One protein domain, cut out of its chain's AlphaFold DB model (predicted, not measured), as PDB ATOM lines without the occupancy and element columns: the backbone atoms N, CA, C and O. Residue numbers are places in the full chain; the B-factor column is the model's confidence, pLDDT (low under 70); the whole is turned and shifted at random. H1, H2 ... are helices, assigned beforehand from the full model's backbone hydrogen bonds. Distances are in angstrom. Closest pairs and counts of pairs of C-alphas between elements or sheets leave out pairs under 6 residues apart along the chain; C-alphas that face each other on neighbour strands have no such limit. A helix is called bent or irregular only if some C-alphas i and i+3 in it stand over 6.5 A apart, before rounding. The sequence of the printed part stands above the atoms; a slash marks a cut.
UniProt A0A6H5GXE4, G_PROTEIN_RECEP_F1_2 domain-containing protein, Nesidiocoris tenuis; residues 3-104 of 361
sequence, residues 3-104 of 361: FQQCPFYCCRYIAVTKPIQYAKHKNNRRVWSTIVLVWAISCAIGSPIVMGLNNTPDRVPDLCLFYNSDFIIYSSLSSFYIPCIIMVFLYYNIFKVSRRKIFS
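This is residues 3 to 104 of the 361 residues of the protein "G_PROTEIN_RECEP_F1_2 domain-containing protein" of Nesidiocoris tenuis (UniProt A0A6H5GXE4). One long helix, H3, runs nearly straight through a gentle bend along the length of the model, and H2 comes back beside it in an open, narrow V that closes toward H3a. The short helix H1 lies in the mouth of this V, off to one side and nearer to H3b, while the loop of residues 51 to 68 makes the turn at the other end. The contacts are few, and no helix clearly touches another. The printed part has 102 residues with three named helices, in the order H1, H2, H3, and no named strand, and its class is all helix. It is only just extended, close to loose, with a radius of gyration of the C-alphas of 19.2 A, and its spans of 64 by 32 by 18 A make it only just a rod.

H3, residues 69 to 102, was assigned as one helix by its hydrogen bonds but is bent, with C-alphas 79 and 82 standing 6.9 A apart. Its arm H3a, residues 69 to 79, begins at C-alpha 69 (-3.971, 8.713, 15.030) and is 15.3 A long. Its arm H3b, residues 82 to 102, is 31.0 A long and ends at C-alpha 102 (16.458, -29.450, 36.178). H2, residues 28 to 50, is 32.2 A long and begins at C-alpha 28 (-7.933, -31.110, 13.939). H2 has a kink of 28 degrees near residue 44 and is irregular, but only just: C-alphas 45 and 48 are 7.0 A apart. H1, residues 6 to 17, is 16.0 A long.

The arms H3a and H3b stand at a shallow tilt of 25 degrees. H2 and H3a are close but not clearly touching, their closest C-alphas being those of Ile 45 and Ser 75 at 6.7 A. They run opposite ways at a shallow tilt of 16 degrees. H1 and H3b are also close but not clearly touching, with the C-alphas of Thr 17 and Ile 94 closest at 6.1 A. They run the same way at a shallow tilt of 15 degrees. H2 and H3b are apart, as are H1 and H3a. H1 and H2 are only just apart, their closest C-alphas 8.4 A from each other. Every O i to N i+4 pair is within hydrogen-bond range in H1 and H3a, against 16 of 19 in H2 and 15 of 17 in H3b.

The two C-alphas farthest apart are those of Pro 57 and Ser 104, at 65.2 A. The printed part has no cut. The link from H2 to H3, 18 residues, is long, and the link from H1 to H2, 10 residues, is short. Residues 23 to 34, of which 28 to 34 belong to H2, stand free, as do residues 99 to 104, of which 99 to 102 belong to H3. The mean pLDDT of the printed part is 70.4, and it is under 70 in residues 3 to 28, 53 to 58 and 98 to 104.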
ATOM      1  N   PHE A   3       1.540  -9.975  10.909       43.47
ATOM      2  CA  PHE A   3       0.574 -11.085  10.985       43.47
ATOM      3  C   PHE A   3       0.969 -12.344  10.190       43.47
ATOM      4  O   PHE A   3       0.598 -13.438  10.604       43.47
ATOM      5  N   GLN A   4       1.770 -12.249   9.118       40.16
ATOM      6  CA  GLN A   4       2.255 -13.440   8.393       40.16
ATOM      7  C   GLN A   4       3.299 -14.250   9.178       40.16
ATOM      8  O   GLN A   4       3.486 -15.433   8.908       40.16
ATOM      9  N   GLN A   5       3.973 -13.645  10.158       43.97
ATOM     10  CA  GLN A   5       5.000 -14.316  10.959       43.97
ATOM     11  C   GLN A   5       4.417 -14.969  12.220       43.97
ATOM     12  O   GLN A   5       4.947 -15.980  12.686       43.97
ATOM     13  N   CYS A   6       3.292 -14.459  12.734       50.78
ATOM     14  CA  CYS A   6       2.616 -14.999  13.917       50.78
ATOM     15  C   CYS A   6       2.316 -16.519  13.820       50.78
ATOM     16  O   CYS A   6       2.682 -17.235  14.754       50.78
ATOM     17  N   PRO A   7       1.803 -17.079  12.698       53.28
ATOM     18  CA  PRO A   7       1.623 -18.526  12.545       53.28
ATOM     19  C   PRO A   7       2.919 -19.331  12.711       53.28
ATOM     20  O   PRO A   7       2.924 -20.357  13.387       53.28
ATOM     21  N   PHE A   8       4.037 -18.855  12.149       48.25
ATOM     22  CA  PHE A   8       5.326 -19.550  12.217       48.25
ATOM     23  C   PHE A   8       5.887 -19.568  13.649       48.25
ATOM     24  O   PHE A   8       6.362 -20.605  14.125       48.25
ATOM     25  N   TYR A   9       5.758 -18.450  14.374       48.75
ATOM     26  CA  TYR A   9       6.113 -18.382  15.792       48.75
ATOM     27  C   TYR A   9       5.177 -19.229  16.665       48.75
ATOM     28  O   TYR A   9       5.675 -19.960  17.520       48.75
ATOM     29  N   CYS A  10       3.863 -19.238  16.415       51.66
ATOM     30  CA  CYS A  10       2.922 -20.118  17.113       51.66
ATOM     31  C   CYS A  10       3.232 -21.606  16.880       51.66
ATOM     32  O   CYS A  10       3.245 -22.372  17.842       51.66
ATOM     33  N   CYS A  11       3.543 -22.026  15.649       47.75
ATOM     34  CA  CYS A  11       3.924 -23.411  15.348       47.75
ATOM     35  C   CYS A  11       5.221 -23.829  16.063       47.75
ATOM     36  O   CYS A  11       5.257 -24.895  16.682       47.75
ATOM     37  N   ARG A  12       6.265 -22.984  16.061       50.41
ATOM     38  CA  ARG A  12       7.497 -23.247  16.834       50.41
ATOM     39  C   ARG A  12       7.244 -23.275  18.343       50.41
ATOM     40  O   ARG A  12       7.735 -24.169  19.028       50.41
ATOM     41  N   TYR A  13       6.449 -22.345  18.860       49.88
ATOM     42  CA  TYR A  13       6.075 -22.286  20.273       49.88
ATOM     43  C   TYR A  13       5.298 -23.543  20.723       49.88
ATOM     44  O   TYR A  13       5.562 -24.119  21.782       49.88
ATOM     45  N   ILE A  14       4.389 -24.036  19.881       49.28
ATOM     46  CA  ILE A  14       3.638 -25.279  20.094       49.28
ATOM     47  C   ILE A  14       4.558 -26.512  20.134       49.28
ATOM     48  O   ILE A  14       4.400 -27.358  21.014       49.28
ATOM     49  N   ALA A  15       5.555 -26.590  19.249       47.88
ATOM     50  CA  ALA A  15       6.525 -27.688  19.252       47.88
ATOM     51  C   ALA A  15       7.379 -27.726  20.537       47.88
ATOM     52  O   ALA A  15       7.660 -28.802  21.062       47.88
ATOM     53  N   VAL A  16       7.753 -26.559  21.080       44.12
ATOM     54  CA  VAL A  16       8.603 -26.450  22.283       44.12
ATOM     55  C   VAL A  16       7.810 -26.610  23.594       44.12
ATOM     56  O   VAL A  16       8.340 -27.134  24.571       44.12
ATOM     57  N   THR A  17       6.532 -26.212  23.641       49.06
ATOM     58  CA  THR A  17       5.701 -26.305  24.865       49.06
ATOM     59  C   THR A  17       5.317 -27.722  25.276       49.06
ATOM     60  O   THR A  17       5.238 -28.009  26.472       49.06
ATOM     61  N   LYS A  18       4.975 -28.595  24.318       43.22
ATOM     62  CA  LYS A  18       4.335 -29.894  24.602       43.22
ATOM     63  C   LYS A  18       4.950 -31.074  23.829       43.22
ATOM     64  O   LYS A  18       4.202 -31.798  23.172       43.22
ATOM     65  N   PRO A  19       6.255 -31.373  23.995       46.12
ATOM     66  CA  PRO A  19       6.915 -32.483  23.293       46.12
ATOM     67  C   PRO A  19       6.263 -33.864  23.517       46.12
ATOM     68  O   PRO A  19       6.424 -34.746  22.687       46.12
ATOM     69  N   ILE A  20       5.507 -34.059  24.609       49.66
ATOM     70  CA  ILE A  20       4.884 -35.352  24.964       49.66
ATOM     71  C   ILE A  20       3.352 -35.370  24.800       49.66
ATOM     72  O   ILE A  20       2.782 -36.415  24.503       49.66
ATOM     73  N   GLN A  21       2.654 -34.236  24.946       43.16
ATOM     74  CA  GLN A  21       1.184 -34.208  24.811       43.16
ATOM     75  C   GLN A  21       0.688 -33.900  23.393       43.16
ATOM     76  O   GLN A  21      -0.445 -34.261  23.077       43.16
ATOM     77  N   TYR A  22       1.503 -33.289  22.523       43.94
ATOM     78  CA  TYR A  22       1.077 -33.030  21.140       43.94
ATOM     79  C   TYR A  22       0.921 -34.320  20.314       43.94
ATOM     80  O   TYR A  22       0.130 -34.364  19.377       43.94
ATOM     81  N   ALA A  23       1.589 -35.403  20.727       45.88
ATOM     82  CA  ALA A  23       1.460 -36.729  20.128       45.88
ATOM     83  C   ALA A  23       0.125 -37.445  20.439       45.88
ATOM     84  O   ALA A  23      -0.242 -38.359  19.707       45.88
ATOM     85  N   LYS A  24      -0.607 -37.066  21.507       49.25
ATOM     86  CA  LYS A  24      -1.713 -37.888  22.052       49.25
ATOM     87  C   LYS A  24      -3.126 -37.291  21.935       49.25
ATOM     88  O   LYS A  24      -4.074 -37.927  22.380       49.25
ATOM     89  N   HIS A  25      -3.319 -36.109  21.334       51.91
ATOM     90  CA  HIS A  25      -4.678 -35.598  21.064       51.91
ATOM     91  C   HIS A  25      -4.779 -34.735  19.792       51.91
ATOM     92  O   HIS A  25      -4.856 -33.506  19.831       51.91
ATOM     93  N   LYS A  26      -4.823 -35.406  18.636       58.16
ATOM     94  CA  LYS A  26      -4.881 -34.816  17.287       58.16
ATOM     95  C   LYS A  26      -6.282 -34.277  16.925       58.16
ATOM     96  O   LYS A  26      -6.899 -34.705  15.955       58.16
ATOM     97  N   ASN A  27      -6.825 -33.349  17.721       63.44
ATOM     98  CA  ASN A  27      -8.121 -32.721  17.430       63.44
ATOM     99  C   ASN A  27      -7.977 -31.612  16.368       63.44
ATOM    100  O   ASN A  27      -7.848 -30.428  16.694       63.44
ATOM    101  N   ASN A  28      -8.035 -32.009  15.094       69.31
ATOM    102  CA  ASN A  28      -7.933 -31.110  13.939       69.31
ATOM    103  C   ASN A  28      -8.926 -29.933  13.999       69.31
ATOM    104  O   ASN A  28      -8.555 -28.816  13.639       69.31
ATOM    105  N   ARG A  29     -10.155 -30.141  14.505       76.62
ATOM    106  CA  ARG A  29     -11.199 -29.098  14.585       76.62
ATOM    107  C   ARG A  29     -10.764 -27.914  15.455       76.62
ATOM    108  O   ARG A  29     -11.071 -26.774  15.122       76.62
ATOM    109  N   ARG A  30      -9.991 -28.162  16.522       75.88
ATOM    110  CA  ARG A  30      -9.430 -27.105  17.386       75.88
ATOM    111  C   ARG A  30      -8.333 -26.302  16.683       75.88
ATOM    112  O   ARG A  30      -8.288 -25.084  16.833       75.88
ATOM    113  N   VAL A  31      -7.475 -26.962  15.902       76.25
ATOM    114  CA  VAL A  31      -6.416 -26.292  15.125       76.25
ATOM    115  C   VAL A  31      -7.037 -25.417  14.035       76.25
ATOM    116  O   VAL A  31      -6.739 -24.227  13.970       76.25
ATOM    117  N   TRP A  32      -7.970 -25.965  13.254       79.25
ATOM    118  CA  TRP A  32      -8.676 -25.228  12.198       79.25
ATOM    119  C   TRP A  32      -9.474 -24.039  12.747       79.25
ATOM    120  O   TRP A  32      -9.357 -22.934  12.229       79.25
ATOM    121  N   SER A  33     -10.205 -24.227  13.853       75.56
ATOM    122  CA  SER A  33     -10.907 -23.136  14.545       75.56
ATOM    123  C   SER A  33      -9.956 -22.027  15.014       75.56
ATOM    124  O   SER A  33     -10.282 -20.853  14.863       75.56
ATOM    125  N   THR A  34      -8.758 -22.372  15.503       74.62
ATOM    126  CA  THR A  34      -7.749 -21.374  15.907       74.62
ATOM    127  C   THR A  34      -7.209 -20.597  14.700       74.62
ATOM    128  O   THR A  34      -7.038 -19.385  14.782       74.62
ATOM    129  N   ILE A  35      -6.978 -21.266  13.564       80.56
ATOM    130  CA  ILE A  35      -6.521 -20.621  12.321       80.56
ATOM    131  C   ILE A  35      -7.588 -19.651  11.795       80.56
ATOM    132  O   ILE A  35      -7.273 -18.494  11.528       80.56
ATOM    133  N   VAL A  36      -8.849 -20.088  11.706       84.12
ATOM    134  CA  VAL A  36      -9.973 -19.241  11.267       84.12
ATOM    135  C   VAL A  36     -10.151 -18.032  12.188       84.12
ATOM    136  O   VAL A  36     -10.341 -16.926  11.692       84.12
ATOM    137  N   LEU A  37     -10.011 -18.204  13.509       80.94
ATOM    138  CA  LEU A  37     -10.064 -17.101  14.472       80.94
ATOM    139  C   LEU A  37      -8.959 -16.059  14.216       80.94
ATOM    140  O   LEU A  37      -9.241 -14.864  14.185       80.94
ATOM    141  N   VAL A  38      -7.712 -16.492  13.992       83.94
ATOM    142  CA  VAL A  38      -6.581 -15.585  13.710       83.94
ATOM    143  C   VAL A  38      -6.781 -14.826  12.395       83.94
ATOM    144  O   VAL A  38      -6.507 -13.625  12.343       83.94
ATOM    145  N   TRP A  39      -7.298 -15.484  11.352       87.19
ATOM    146  CA  TRP A  39      -7.653 -14.816  10.095       87.19
ATOM    147  C   TRP A  39      -8.795 -13.815  10.279       87.19
ATOM    148  O   TRP A  39      -8.658 -12.674   9.849       87.19
ATOM    149  N   ALA A  40      -9.873 -14.187  10.975       85.19
ATOM    150  CA  ALA A  40     -10.996 -13.291  11.254       85.19
ATOM    151  C   ALA A  40     -10.557 -12.041  12.039       85.19
ATOM    152  O   ALA A  40     -10.930 -10.930  11.675       85.19
ATOM    153  N   ILE A  41      -9.702 -12.205  13.057       83.25
ATOM    154  CA  ILE A  41      -9.125 -11.092  13.828       83.25
ATOM    155  C   ILE A  41      -8.218 -10.218  12.947       83.25
ATOM    156  O   ILE A  41      -8.327  -8.995  12.985       83.25
ATOM    157  N   SER A  42      -7.369 -10.816  12.106       85.06
ATOM    158  CA  SER A  42      -6.497 -10.061  11.187       85.06
ATOM    159  C   SER A  42      -7.305  -9.255  10.160       85.06
ATOM    160  O   SER A  42      -6.978  -8.100   9.888       85.06
ATOM    161  N   CYS A  43      -8.388  -9.829   9.627       84.31
ATOM    162  CA  CYS A  43      -9.315  -9.133   8.736       84.31
ATOM    163  C   CYS A  43     -10.078  -8.019   9.464       84.31
ATOM    164  O   CYS A  43     -10.179  -6.921   8.927       84.31
ATOM    165  N   ALA A  44     -10.548  -8.248  10.695       83.81
ATOM    166  CA  ALA A  44     -11.221  -7.226  11.500       83.81
ATOM    167  C   ALA A  44     -10.311  -6.021  11.802       83.81
ATOM    168  O   ALA A  44     -10.765  -4.883  11.730       83.81
ATOM    169  N   ILE A  45      -9.017  -6.251  12.059       84.62
ATOM    170  CA  ILE A  45      -8.024  -5.185  12.281       84.62
ATOM    171  C   ILE A  45      -7.700  -4.423  10.981       84.62
ATOM    172  O   ILE A  45      -7.430  -3.224  11.025       84.62
ATOM    173  N   GLY A  46      -7.744  -5.088   9.820       81.56
ATOM    174  CA  GLY A  46      -7.530  -4.457   8.509       81.56
ATOM    175  C   GLY A  46      -8.758  -3.740   7.925       81.56
ATOM    176  O   GLY A  46      -8.602  -2.775   7.174       81.56
ATOM    177  N   SER A  47      -9.970  -4.177   8.284       84.06
ATOM    178  CA  SER A  47     -11.244  -3.686   7.732       84.06
ATOM    179  C   SER A  47     -11.421  -2.159   7.771       84.06
ATOM    180  O   SER A  47     -11.888  -1.616   6.769       84.06
ATOM    181  N   PRO A  48     -11.022  -1.421   8.832       79.75
ATOM    182  CA  PRO A  48     -11.191   0.033   8.880       79.75
ATOM    183  C   PRO A  48     -10.469   0.793   7.755       79.75
ATOM    184  O   PRO A  48     -10.973   1.813   7.291       79.75
ATOM    185  N   ILE A  49      -9.329   0.288   7.262       75.94
ATOM    186  CA  ILE A  49      -8.631   0.894   6.114       75.94
ATOM    187  C   ILE A  49      -9.496   0.761   4.853       75.94
ATOM    188  O   ILE A  49      -9.687   1.729   4.120       75.94
ATOM    189  N   VAL A  50     -10.033  -0.440   4.620       76.00
ATOM    190  CA  VAL A  50     -10.817  -0.789   3.423       76.00
ATOM    191  C   VAL A  50     -12.173  -0.081   3.418       76.00
ATOM    192  O   VAL A  50     -12.640   0.342   2.367       76.00
ATOM    193  N   MET A  51     -12.768   0.128   4.595       78.88
ATOM    194  CA  MET A  51     -13.993   0.919   4.782       78.88
ATOM    195  C   MET A  51     -13.761   2.442   4.713       78.88
ATOM    196  O   MET A  51     -14.660   3.216   5.026       78.88
ATOM    197  N   GLY A  52     -12.576   2.889   4.285       70.19
ATOM    198  CA  GLY A  52     -12.337   4.274   3.886       70.19
ATOM    199  C   GLY A  52     -12.010   5.253   5.012       70.19
ATOM    200  O   GLY A  52     -11.927   6.447   4.727       70.19
ATOM    201  N   LEU A  53     -11.752   4.802   6.253       68.44
ATOM    202  CA  LEU A  53     -11.409   5.718   7.358       68.44
ATOM    203  C   LEU A  53     -10.176   6.587   7.049       68.44
ATOM    204  O   LEU A  53     -10.059   7.685   7.581       68.44
ATOM    205  N   ASN A  54      -9.270   6.151   6.164       68.75
ATOM    206  CA  ASN A  54      -8.088   6.936   5.791       68.75
ATOM    207  C   ASN A  54      -8.367   8.141   4.864       68.75
ATOM    208  O   ASN A  54      -7.423   8.796   4.429       68.75
ATOM    209  N   ASN A  55      -9.630   8.451   4.559       69.19
ATOM    210  CA  ASN A  55     -10.027   9.666   3.843       69.19
ATOM    211  C   ASN A  55     -10.245  10.841   4.816       69.19
ATOM    212  O   ASN A  55     -11.361  11.325   4.990       69.19
ATOM    213  N   THR A  56      -9.166  11.295   5.454       69.25
ATOM    214  CA  THR A  56      -9.122  12.566   6.197       69.25
ATOM    215  C   THR A  56      -9.046  13.760   5.234       69.25
ATOM    216  O   THR A  56      -8.490  13.603   4.145       69.25
ATOM    217  N   PRO A  57      -9.526  14.962   5.611       66.00
ATOM    218  CA  PRO A  57      -9.414  16.153   4.761       66.00
ATOM    219  C   PRO A  57      -7.953  16.550   4.486       66.00
ATOM    220  O   PRO A  57      -7.636  16.960   3.375       66.00
ATOM    221  N   ASP A  58      -7.040  16.326   5.437       68.25
ATOM    222  CA  ASP A  58      -5.600  16.614   5.305       68.25
ATOM    223  C   ASP A  58      -4.826  15.587   4.447       68.25
ATOM    224  O   ASP A  58      -3.591  15.586   4.408       68.25
ATOM    225  N   ARG A  59      -5.529  14.659   3.783       72.31
ATOM    226  CA  ARG A  59      -4.912  13.603   2.974       72.31
ATOM    227  C   ARG A  59      -4.345  14.182   1.674       72.31
ATOM    228  O   ARG A  59      -5.075  14.419   0.715       72.31
ATOM    229  N   VAL A  60      -3.019  14.269   1.589       77.88
ATOM    230  CA  VAL A  60      -2.315  14.525   0.324       77.88
ATOM    231  C   VAL A  60      -2.448  13.280  -0.573       77.88
ATOM    232  O   VAL A  60      -2.076  12.188  -0.136       77.88
ATOM    233  N   PRO A  61      -2.975  13.381  -1.810       75.25
ATOM    234  CA  PRO A  61      -3.256  12.206  -2.642       75.25
ATOM    235  C   PRO A  61      -1.989  11.443  -3.053       75.25
ATOM    236  O   PRO A  61      -2.024  10.213  -3.101       75.25
ATOM    237  N   ASP A  62      -0.877  12.153  -3.261       79.06
ATOM    238  CA  ASP A  62       0.428  11.593  -3.637       79.06
ATOM    239  C   ASP A  62       1.173  10.911  -2.471       79.06
ATOM    240  O   ASP A  62       2.233  10.312  -2.671       79.06
ATOM    241  N   LEU A  63       0.647  10.991  -1.241       78.31
ATOM    242  CA  LEU A  63       1.334  10.540  -0.032       78.31
ATOM    243  C   LEU A  63       0.572   9.394   0.654       78.31
ATOM    244  O   LEU A  63      -0.427   9.585   1.347       78.31
ATOM    245  N   CYS A  64       1.070   8.168   0.480       78.19
ATOM    246  CA  CYS A  64       0.476   6.959   1.058       78.19
ATOM    247  C   CYS A  64       0.830   6.801   2.552       78.19
ATOM    248  O   CYS A  64       1.617   5.936   2.940       78.19
ATOM    249  N   LEU A  65       0.258   7.668   3.392       79.38
ATOM    250  CA  LEU A  65       0.360   7.615   4.852       79.38
ATOM    251  C   LEU A  65      -0.989   7.291   5.503       79.38
ATOM    252  O   LEU A  65      -2.057   7.507   4.927       79.38
ATOM    253  N   PHE A  66      -0.928   6.796   6.739       77.44
ATOM    254  CA  PHE A  66      -2.084   6.755   7.627       77.44
ATOM    255  C   PHE A  66      -2.180   8.087   8.367       77.44
ATOM    256  O   PHE A  66      -1.248   8.456   9.076       77.44
ATOM    257  N   TYR A  67      -3.295   8.794   8.203       77.31
ATOM    258  CA  TYR A  67      -3.516  10.110   8.820       77.31
ATOM    259  C   TYR A  67      -4.307  10.028  10.139       77.31
ATOM    260  O   TYR A  67      -4.316  10.967  10.929       77.31
ATOM    261  N   ASN A  68      -4.947   8.887  10.417       82.75
ATOM    262  CA  ASN A  68      -5.765   8.686  11.615       82.75
ATOM    263  C   ASN A  68      -4.928   8.180  12.800       82.75
ATOM    264  O   ASN A  68      -4.609   6.989  12.870       82.75
ATOM    265  N   SER A  69      -4.655   9.053  13.771       81.94
ATOM    266  CA  SER A  69      -3.971   8.713  15.030       81.94
ATOM    267  C   SER A  69      -4.596   7.512  15.747       81.94
ATOM    268  O   SER A  69      -3.882   6.587  16.133       81.94
ATOM    269  N   ASP A  70      -5.927   7.467  15.851       82.31
ATOM    270  CA  ASP A  70      -6.650   6.385  16.534       82.31
ATOM    271  C   ASP A  70      -6.433   5.027  15.849       82.31
ATOM    272  O   ASP A  70      -6.235   4.006  16.512       82.31
ATOM    273  N   PHE A  71      -6.380   5.009  14.510       84.12
ATOM    274  CA  PHE A  71      -6.078   3.797  13.751       84.12
ATOM    275  C   PHE A  71      -4.617   3.358  13.928       84.12
ATOM    276  O   PHE A  71      -4.345   2.162  14.050       84.12
ATOM    277  N   ILE A  72      -3.666   4.296  13.993       84.69
ATOM    278  CA  ILE A  72      -2.247   4.001  14.260       84.69
ATOM    279  C   ILE A  72      -2.080   3.391  15.662       84.69
ATOM    280  O   ILE A  72      -1.379   2.387  15.829       84.69
ATOM    281  N   ILE A  73      -2.767   3.937  16.668       87.06
ATOM    282  CA  ILE A  73      -2.750   3.425  18.046       87.06
ATOM    283  C   ILE A  73      -3.386   2.028  18.109       87.06
ATOM    284  O   ILE A  73      -2.760   1.086  18.595       87.06
ATOM    285  N   TYR A  74      -4.586   1.844  17.551       85.50
ATOM    286  CA  TYR A  74      -5.274   0.548  17.553       85.50
ATOM    287  C   TYR A  74      -4.498  -0.538  16.792       85.50
ATOM    288  O   TYR A  74      -4.320  -1.654  17.295       85.50
ATOM    289  N   SER A  75      -4.002  -0.231  15.591       85.50
ATOM    290  CA  SER A  75      -3.275  -1.194  14.756       85.50
ATOM    291  C   SER A  75      -1.921  -1.577  15.359       85.50
ATOM    292  O   SER A  75      -1.562  -2.755  15.325       85.50
ATOM    293  N   SER A  76      -1.193  -0.645  15.986       88.44
ATOM    294  CA  SER A  76       0.067  -0.961  16.675       88.44
ATOM    295  C   SER A  76      -0.155  -1.795  17.945       88.44
ATOM    296  O   SER A  76       0.508  -2.824  18.117       88.44
ATOM    297  N   LEU A  77      -1.128  -1.441  18.795       86.88
ATOM    298  CA  LEU A  77      -1.485  -2.215  19.994       86.88
ATOM    299  C   LEU A  77      -1.881  -3.659  19.657       86.88
ATOM    300  O   LEU A  77      -1.360  -4.600  20.262       86.88
ATOM    301  N   SER A  78      -2.752  -3.838  18.662       82.94
ATOM    302  CA  SER A  78      -3.262  -5.153  18.252       82.94
ATOM    303  C   SER A  78      -2.255  -5.998  17.458       82.94
ATOM    304  O   SER A  78      -2.232  -7.218  17.626       82.94
ATOM    305  N   SER A  79      -1.389  -5.384  16.642       83.88
ATOM    306  CA  SER A  79      -0.415  -6.112  15.804       83.88
ATOM    307  C   SER A  79       0.902  -6.432  16.508       83.88
ATOM    308  O   SER A  79       1.530  -7.438  16.180       83.88
ATOM    309  N   PHE A  80       1.351  -5.575  17.433       82.75
ATOM    310  CA  PHE A  80       2.678  -5.664  18.050       82.75
ATOM    311  C   PHE A  80       2.591  -5.964  19.549       82.75
ATOM    312  O   PHE A  80       3.070  -7.005  20.001       82.75
ATOM    313  N   TYR A  81       1.956  -5.086  20.330       87.00
ATOM    314  CA  TYR A  81       2.048  -5.135  21.794       87.00
ATOM    315  C   TYR A  81       1.284  -6.317  22.401       87.00
ATOM    316  O   TYR A  81       1.856  -7.059  23.202       87.00
ATOM    317  N   ILE A  82       0.031  -6.547  21.991       83.94
ATOM    318  CA  ILE A  82      -0.780  -7.669  22.491       83.94
ATOM    319  C   ILE A  82      -0.125  -9.030  22.158       83.94
ATOM    320  O   ILE A  82       0.078  -9.817  23.089       83.94
ATOM    321  N   PRO A  83       0.313  -9.312  20.910       82.31
ATOM    322  CA  PRO A  83       1.072 -10.527  20.604       82.31
ATOM    323  C   PRO A  83       2.378 -10.664  21.398       82.31
ATOM    324  O   PRO A  83       2.673 -11.758  21.878       82.31
ATOM    325  N   CYS A  84       3.141  -9.581  21.603       84.12
ATOM    326  CA  CYS A  84       4.370  -9.631  22.403       84.12
ATOM    327  C   CYS A  84       4.102 -10.009  23.868       84.12
ATOM    328  O   CYS A  84       4.779 -10.890  24.400       84.12
ATOM    329  N   ILE A  85       3.100  -9.400  24.512       84.62
ATOM    330  CA  ILE A  85       2.726  -9.701  25.907       84.62
ATOM    331  C   ILE A  85       2.297 -11.167  26.045       84.62
ATOM    332  O   ILE A  85       2.768 -11.868  26.945       84.62
ATOM    333  N   ILE A  86       1.467 -11.649  25.113       81.94
ATOM    334  CA  ILE A  86       1.044 -13.052  25.053       81.94
ATOM    335  C   ILE A  86       2.270 -13.968  24.934       81.94
ATOM    336  O   ILE A  86       2.422 -14.878  25.746       81.94
ATOM    337  N   MET A  87       3.185 -13.704  23.994       80.81
ATOM    338  CA  MET A  87       4.395 -14.513  23.794       80.81
ATOM    339  C   MET A  87       5.329 -14.516  25.016       80.81
ATOM    340  O   MET A  87       5.874 -15.568  25.347       80.81
ATOM    341  N   VAL A  88       5.492 -13.395  25.727       84.81
ATOM    342  CA  VAL A  88       6.323 -13.324  26.947       84.81
ATOM    343  C   VAL A  88       5.720 -14.153  28.085       84.81
ATOM    344  O   VAL A  88       6.427 -14.971  28.680       84.81
ATOM    345  N   PHE A  89       4.419 -14.011  28.360       81.75
ATOM    346  CA  PHE A  89       3.727 -14.818  29.373       81.75
ATOM    347  C   PHE A  89       3.791 -16.317  29.039       81.75
ATOM    348  O   PHE A  89       4.053 -17.162  29.898       81.75
ATOM    349  N   LEU A  90       3.605 -16.650  27.766       72.62
ATOM    350  CA  LEU A  90       3.722 -17.999  27.234       72.62
ATOM    351  C   LEU A  90       5.140 -18.583  27.439       72.62
ATOM    352  O   LEU A  90       5.283 -19.643  28.055       72.62
ATOM    353  N   TYR A  91       6.205 -17.877  27.041       79.56
ATOM    354  CA  TYR A  91       7.591 -18.316  27.274       79.56
ATOM    355  C   TYR A  91       7.948 -18.449  28.762       79.56
ATOM    356  O   TYR A  91       8.615 -19.416  29.143       79.56
ATOM    357  N   TYR A  92       7.477 -17.538  29.620       84.69
ATOM    358  CA  TYR A  92       7.666 -17.634  31.071       84.69
ATOM    359  C   TYR A  92       7.076 -18.937  31.635       84.69
ATOM    360  O   TYR A  92       7.725 -19.622  32.430       84.69
ATOM    361  N   ASN A  93       5.893 -19.344  31.163       72.94
ATOM    362  CA  ASN A  93       5.274 -20.608  31.560       72.94
ATOM    363  C   ASN A  93       6.066 -21.844  31.088       72.94
ATOM    364  O   ASN A  93       6.194 -22.794  31.865       72.94
ATOM    365  N   ILE A  94       6.680 -21.833  29.891       78.81
ATOM    366  CA  ILE A  94       7.647 -22.885  29.498       78.81
ATOM    367  C   ILE A  94       8.802 -22.924  30.498       78.81
ATOM    368  O   ILE A  94       9.109 -23.979  31.051       78.81
ATOM    369  N   PHE A  95       9.446 -21.782  30.744       78.19
ATOM    370  CA  PHE A  95      10.650 -21.713  31.570       78.19
ATOM    371  C   PHE A  95      10.389 -22.187  33.010       78.19
ATOM    372  O   PHE A  95      11.185 -22.948  33.566       78.19
ATOM    373  N   LYS A  96       9.226 -21.832  33.575       74.69
ATOM    374  CA  LYS A  96       8.726 -22.291  34.885       74.69
ATOM    375  C   LYS A  96       8.554 -23.817  34.941       74.69
ATOM    376  O   LYS A  96       8.883 -24.423  35.958       74.69
ATOM    377  N   VAL A  97       8.106 -24.456  33.855       73.44
ATOM    378  CA  VAL A  97       7.994 -25.927  33.747       73.44
ATOM    379  C   VAL A  97       9.355 -26.597  33.522       73.44
ATOM    380  O   VAL A  97       9.638 -27.616  34.150       73.44
ATOM    381  N   SER A  98      10.225 -26.032  32.683       63.66
ATOM    382  CA  SER A  98      11.546 -26.605  32.387       63.66
ATOM    383  C   SER A  98      12.502 -26.533  33.580       63.66
ATOM    384  O   SER A  98      13.163 -27.520  33.893       63.66
ATOM    385  N   ARG A  99      12.533 -25.411  34.317       64.62
ATOM    386  CA  ARG A  99      13.377 -25.252  35.521       64.62
ATOM    387  C   ARG A  99      13.036 -26.279  36.607       64.62
ATOM    388  O   ARG A  99      13.949 -26.822  37.221       64.62
ATOM    389  N   ARG A 100      11.750 -26.625  36.771       59.72
ATOM    390  CA  ARG A 100      11.278 -27.679  37.696       59.72
ATOM    391  C   ARG A 100      11.813 -29.080  37.372       59.72
ATOM    392  O   ARG A 100      11.872 -29.904  38.272       59.72
ATOM    393  N   LYS A 101      12.211 -29.356  36.123       57.19
ATOM    394  CA  LYS A 101      12.819 -30.642  35.730       57.19
ATOM    395  C   LYS A 101      14.330 -30.705  35.959       57.19
ATOM    396  O   LYS A 101      14.873 -31.794  36.052       57.19
ATOM    397  N   ILE A 102      14.996 -29.551  36.023       55.28
ATOM    398  CA  ILE A 102      16.458 -29.450  36.178       55.28
ATOM    399  C   ILE A 102      16.844 -29.395  37.663       55.28
ATOM    400  O   ILE A 102      17.863 -29.948  38.056       55.28
ATOM    401  N   PHE A 103      16.013 -28.770  38.504       50.47
ATOM    402  CA  PHE A 103      16.263 -28.606  39.943       50.47
ATOM    403  C   PHE A 103      15.713 -29.738  40.831       50.47
ATOM    404  O   PHE A 103      15.495 -29.537  42.022       50.47
ATOM    405  N   SER A 104      15.513 -30.932  40.264       45.72
ATOM    406  CA  SER A 104      15.207 -32.150  41.021       45.72
ATOM    407  C   SER A 104      16.399 -33.114  40.954       45.72
ATOM    408  O   SER A 104      16.389 -34.017  40.114       45.72
TER     409      SER A 104